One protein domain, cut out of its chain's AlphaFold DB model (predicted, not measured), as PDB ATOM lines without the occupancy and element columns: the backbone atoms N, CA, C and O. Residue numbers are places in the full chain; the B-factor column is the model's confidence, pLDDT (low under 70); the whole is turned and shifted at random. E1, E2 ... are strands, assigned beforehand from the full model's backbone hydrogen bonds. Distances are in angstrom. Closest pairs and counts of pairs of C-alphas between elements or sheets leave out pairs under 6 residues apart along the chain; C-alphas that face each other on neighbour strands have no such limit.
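This is residues 40 to 83 of the 83 residues of an uncharacterized protein of Venustampulla echinocandica (UniProt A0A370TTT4). With little regular structure, the printed part is a chain winding back and forth along its longest axis: a small two-stranded hairpin, E1 and E2, is reached by a long loop that runs one way, turns at about residues 51 to 56 and folds back, and residues 76 to 83 run out again beyond E2. The printed part has 44 residues, with no named helix and two antiparallel strands, E1 then E2. The class is all strand, though only 6 residues are in named elements. The whole is loose, with a radius of gyration of the C-alphas of 12.1 A and spans of 33 by 22 by 15 A.

E1, residues 65 to 67, begins at C-alpha 65 (-3.870, 10.712, 18.062) and measures 7.3 A. E2, residues 73 to 75, measures 6.5 A and ends at C-alpha 75 (-4.895, 7.692, 14.315).

E1 and E2 form a hairpin with a tight link, antiparallel at 146 degrees between directions. C-alphas 65 and 75 face each other at 4.9 A. Within hydrogen-bond range are N 66 and O 74, 3.0 A, and N 74 and O 66, 2.8 A.

The C-alphas farthest apart, of Ser 41 and Thr 83, are 37.7 A apart. The printed part has no cut. Residues 82 to 83 are under pLDDT 70.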
ATOM      1  N   THR A  40       5.844  17.477  19.398       88.50
ATOM      2  CA  THR A  40       5.267  18.805  19.101       88.50
ATOM      3  C   THR A  40       6.250  19.790  18.462       88.50
ATOM      4  O   THR A  40       5.841  20.842  17.977       88.50
ATOM      5  N   SER A  41       7.544  19.454  18.407       92.06
ATOM      6  CA  SER A  41       8.534  20.202  17.622       92.06
ATOM      7  C   SER A  41       8.386  19.970  16.109       92.06
ATOM      8  O   SER A  41       8.811  20.808  15.314       92.06
ATOM      9  N   LYS A  42       7.759  18.853  15.709       93.00
ATOM     10  CA  LYS A  42       7.526  18.464  14.308       93.00
ATOM     11  C   LYS A  42       6.063  18.580  13.892       93.00
ATOM     12  O   LYS A  42       5.791  18.836  12.720       93.00
ATOM     13  N   TRP A  43       5.136  18.386  14.829       92.75
ATOM     14  CA  TRP A  43       3.709  18.261  14.547       92.75
ATOM     15  C   TRP A  43       2.845  19.210  15.369       92.75
ATOM     16  O   TRP A  43       3.115  19.476  16.536       92.75
ATOM     17  N   ASN A  44       1.727  19.623  14.773       92.06
ATOM     18  CA  ASN A  44       0.624  20.286  15.462       92.06
ATOM     19  C   ASN A  44      -0.629  19.407  15.377       92.06
ATOM     20  O   ASN A  44      -0.880  18.793  14.340       92.06
ATOM     21  N   ILE A  45      -1.434  19.381  16.442       91.50
ATOM     22  CA  ILE A  45      -2.743  18.712  16.433       91.50
ATOM     23  C   ILE A  45      -3.806  19.727  16.018       91.50
ATOM     24  O   ILE A  45      -3.937  20.785  16.630       91.50
ATOM     25  N   TYR A  46      -4.579  19.390  14.988       91.88
ATOM     26  CA  TYR A  46      -5.732  20.176  14.570       91.88
ATOM     27  C   TYR A  46      -6.968  19.777  15.378       91.88
ATOM     28  O   TYR A  46      -7.310  18.602  15.441       91.88
ATOM     29  N   THR A  47      -7.652  20.757  15.966       93.94
ATOM     30  CA  THR A  47      -8.941  20.576  16.663       93.94
ATOM     31  C   THR A  47      -9.990  21.577  16.172       93.94
ATOM     32  O   THR A  47     -10.871  21.989  16.924       93.94
ATOM     33  N   GLY A  48      -9.812  22.079  14.948       92.62
ATOM     34  CA  GLY A  48     -10.628  23.149  14.387       92.62
ATOM     35  C   GLY A  48     -11.907  22.650  13.718       92.62
ATOM     36  O   GLY A  48     -12.382  21.545  13.966       92.62
ATOM     37  N   ALA A  49     -12.457  23.498  12.849       93.38
ATOM     38  CA  ALA A  49     -13.674  23.215  12.099       93.38
ATOM     39  C   ALA A  49     -13.550  21.961  11.217       93.38
ATOM     40  O   ALA A  49     -12.506  21.706  10.613       93.38
ATOM     41  N   VAL A  50     -14.649  21.223  11.114       92.06
ATOM     42  CA  VAL A  50     -14.783  20.083  10.205       92.06
ATOM     43  C   VAL A  50     -15.327  20.546   8.855       92.06
ATOM     44  O   VAL A  50     -16.096  21.511   8.779       92.06
ATOM     45  N   PHE A  51     -14.929  19.868   7.783       92.31
ATOM     46  CA  PHE A  51     -15.382  20.159   6.419       92.31
ATOM     47  C   PHE A  51     -15.973  18.888   5.787       92.31
ATOM     48  O   PHE A  51     -15.953  17.822   6.382       92.31
ATOM     49  N   ASN A  52     -16.556  18.980   4.588       93.44
ATOM     50  CA  ASN A  52     -17.013  17.809   3.811       93.44
ATOM     51  C   ASN A  52     -18.105  16.918   4.449       93.44
ATOM     52  O   ASN A  52     -18.288  15.782   4.020       93.44
ATOM     53  N   GLY A  53     -18.870  17.422   5.423       93.88
ATOM     54  CA  GLY A  53     -19.936  16.643   6.073       93.88
ATOM     55  C   GLY A  53     -19.430  15.595   7.073       93.88
ATOM     56  O   GLY A  53     -20.176  14.681   7.422       93.88
ATOM     57  N   GLU A  54     -18.180  15.738   7.514       92.81
ATOM     58  CA  GLU A  54     -17.577  15.025   8.643       92.81
ATOM     59  C   GLU A  54     -18.449  15.138   9.911       92.81
ATOM     60  O   GLU A  54     -19.072  16.173  10.170       92.81
ATOM     61  N   GLN A  55     -18.529  14.050  10.685       91.00
ATOM     62  CA  GLN A  55     -19.334  13.962  11.921       91.00
ATOM     63  C   GLN A  55     -18.471  13.825  13.180       91.00
ATOM     64  O   GLN A  55     -18.976  13.849  14.301       91.00
ATOM     65  N   GLU A  56     -17.170  13.633  13.006       90.44
ATOM     66  CA  GLU A  56     -16.205  13.508  14.077       90.44
ATOM     67  C   GLU A  56     -15.926  14.849  14.763       90.44
ATOM     68  O   GLU A  56     -16.170  15.932  14.241       90.44
ATOM     69  N   THR A  57     -15.364  14.769  15.964       91.75
ATOM     70  CA  THR A  57     -14.738  15.908  16.633       91.75
ATOM     71  C   THR A  57     -13.261  15.593  16.801       91.75
ATOM     72  O   THR A  57     -12.904  14.609  17.452       91.75
ATOM     73  N   TYR A  58     -12.393  16.416  16.216       93.25
ATOM     74  CA  TYR A  58     -10.952  16.281  16.399       93.25
ATOM     75  C   TYR A  58     -10.549  16.709  17.817       93.25
ATOM     76  O   TYR A  58     -10.947  17.772  18.294       93.25
ATOM     77  N   THR A  59      -9.745  15.889  18.500       92.25
ATOM     78  CA  THR A  59      -9.330  16.130  19.892       92.25
ATOM     79  C   THR A  59      -7.820  15.975  20.063       92.25
ATOM     80  O   THR A  59      -7.145  15.356  19.242       92.25
ATOM     81  N   THR A  60      -7.284  16.484  21.175       91.62
ATOM     82  CA  THR A  60      -5.890  16.254  21.595       91.62
ATOM     83  C   THR A  60      -5.710  14.966  22.408       91.62
ATOM     84  O   THR A  60      -4.682  14.781  23.055       91.62
ATOM     85  N   SER A  61      -6.717  14.088  22.449       91.06
ATOM     86  CA  SER A  61      -6.655  12.856  23.233       91.06
ATOM     87  C   SER A  61      -5.687  11.852  22.611       91.06
ATOM     88  O   SER A  61      -5.791  11.532  21.425       91.06
ATOM     89  N   ALA A  62      -4.831  11.251  23.445       88.81
ATOM     90  CA  ALA A  62      -3.963  10.141  23.045       88.81
ATOM     91  C   ALA A  62      -4.751   8.918  22.530       88.81
ATOM     92  O   ALA A  62      -4.211   8.086  21.803       88.81
ATOM     93  N   SER A  63      -6.045   8.817  22.866       90.06
ATOM     94  CA  SER A  63      -6.946   7.783  22.342       90.06
ATOM     95  C   SER A  63      -7.356   8.001  20.880       90.06
ATOM     96  O   SER A  63      -7.865   7.054  20.271       90.06
ATOM     97  N   ASN A  64      -7.169   9.217  20.346       91.50
ATOM     98  CA  ASN A  64      -7.444   9.594  18.957       91.50
ATOM     99  C   ASN A  64      -6.168   9.792  18.136       91.50
ATOM    100  O   ASN A  64      -6.115   9.319  17.005       91.50
ATOM    101  N   CYS A  65      -5.163  10.471  18.694       90.31
ATOM    102  CA  CYS A  65      -3.870  10.712  18.062       90.31
ATOM    103  C   CYS A  65      -2.760  10.447  19.084       90.31
ATOM    104  O   CYS A  65      -2.620  11.183  20.061       90.31
ATOM    105  N   GLY A  66      -2.005   9.369  18.895       87.00
ATOM    106  CA  GLY A  66      -1.007   8.918  19.863       87.00
ATOM    107  C   GLY A  66      -0.033   7.910  19.267       87.00
ATOM    108  O   GLY A  66       0.120   7.836  18.055       87.00
ATOM    109  N   HIS A  67       0.626   7.117  20.111       85.12
ATOM    110  CA  HIS A  67       1.556   6.071  19.676       85.12
ATOM    111  C   HIS A  67       1.005   4.697  20.048       85.12
ATOM    112  O   HIS A  67       0.469   4.516  21.141       85.12
ATOM    113  N   SER A  68       1.168   3.713  19.163       76.12
ATOM    114  CA  SER A  68       0.763   2.324  19.434       76.12
ATOM    115  C   SER A  68       1.751   1.555  20.328       76.12
ATOM    116  O   SER A  68       1.494   0.403  20.666       76.12
ATOM    117  N   GLY A  69       2.879   2.173  20.705       73.12
ATOM    118  CA  GLY A  69       3.965   1.529  21.453       73.12
ATOM    119  C   GLY A  69       4.938   0.719  20.586       73.12
ATOM    120  O   GLY A  69       5.812   0.050  21.124       73.12
ATOM    121  N   SER A  70       4.806   0.761  19.256       79.50
ATOM    122  CA  SER A  70       5.708   0.085  18.307       79.50
ATOM    123  C   SER A  70       6.135   1.020  17.174       79.50
ATOM    124  O   SER A  70       5.939   0.705  16.004       79.50
ATOM    125  N   GLU A  71       6.647   2.205  17.529       85.38
ATOM    126  CA  GLU A  71       7.197   3.178  16.562       85.38
ATOM    127  C   GLU A  71       6.193   3.568  15.458       85.38
ATOM    128  O   GLU A  71       6.530   3.769  14.296       85.38
ATOM    129  N   THR A  72       4.903   3.596  15.804       86.00
ATOM    130  CA  THR A  72       3.818   3.841  14.850       86.00
ATOM    131  C   THR A  72       2.863   4.886  15.405       86.00
ATOM    132  O   THR A  72       2.370   4.762  16.534       86.00
ATOM    133  N   LEU A  73       2.562   5.886  14.574       89.94
ATOM    134  CA  LEU A  73       1.499   6.851  14.822       89.94
ATOM    135  C   LEU A  73       0.138   6.144  14.792       89.94
ATOM    136  O   LEU A  73      -0.241   5.515  13.804       89.94
ATOM    137  N   LEU A  74      -0.617   6.281  15.874       89.00
ATOM    138  CA  LEU A  74      -1.996   5.835  15.980       89.00
ATOM    139  C   LEU A  74      -2.932   7.002  15.660       89.00
ATOM    140  O   LEU A  74      -2.974   7.975  16.409       89.00
ATOM    141  N   LEU A  75      -3.735   6.849  14.606       91.50
ATOM    142  CA  LEU A  75      -4.895   7.692  14.315       91.50
ATOM    143  C   LEU A  75      -6.152   6.828  14.426       91.50
ATOM    144  O   LEU A  75      -6.400   5.964  13.588       91.50
ATOM    145  N   ALA A  76      -6.911   7.017  15.501       91.62
ATOM    146  CA  ALA A  76      -8.026   6.150  15.857       91.62
ATOM    147  C   ALA A  76      -9.325   6.955  16.023       91.62
ATOM    148  O   ALA A  76      -9.504   7.650  17.032       91.62
ATOM    149  N   PRO A  77     -10.277   6.832  15.082       92.81
ATOM    150  CA  PRO A  77     -11.639   7.288  15.302       92.81
ATOM    151  C   PRO A  77     -12.230   6.581  16.520       92.81
ATOM    152  O   PRO A  77     -12.073   5.371  16.707       92.81
ATOM    153  N   ARG A  78     -12.920   7.343  17.363       92.56
ATOM    154  CA  ARG A  78     -13.649   6.812  18.511       92.56
ATOM    155  C   ARG A  78     -15.089   7.256  18.379       92.56
ATOM    156  O   ARG A  78     -15.349   8.448  18.281       92.56
ATOM    157  N   LYS A  79     -16.002   6.288  18.384       89.88
ATOM    158  CA  LYS A  79     -17.407   6.582  18.618       89.88
ATOM    159  C   LYS A  79     -17.567   6.795  20.116       89.88
ATOM    160  O   LYS A  79     -17.147   5.943  20.903       89.88
ATOM    161  N   ASP A  80     -18.098   7.941  20.502       79.25
ATOM    162  CA  ASP A  80     -18.514   8.156  21.875       79.25
ATOM    163  C   ASP A  80     -19.734   7.275  22.197       79.25
ATOM    164  O   ASP A  80     -20.335   6.629  21.337       79.25
ATOM    165  N   VAL A  81     -20.076   7.181  23.479       77.31
ATOM    166  CA  VAL A  81     -21.279   6.462  23.928       77.31
ATOM    167  C   VAL A  81     -22.534   7.340  23.862       77.31
ATOM    168  O   VAL A  81     -23.571   6.952  24.396       77.31
ATOM    169  N   SER A  82     -22.457   8.507  23.215       62.38
ATOM    170  CA  SER A  82     -23.626   9.344  22.948       62.38
ATOM    171  C   SER A  82     -24.536   8.606  21.973       62.38
ATOM    172  O   SER A  82     -24.109   8.207  20.888       62.38
ATOM    173  N   THR A  83     -25.773   8.359  22.395       52.88
ATOM    174  CA  THR A  83     -26.837   7.772  21.566       52.88
ATOM    175  C   THR A  83     -27.311   8.729  20.493       52.88
ATOM    176  O   THR A  83     -27.555   9.902  20.861       52.88
TER     177      THR A  83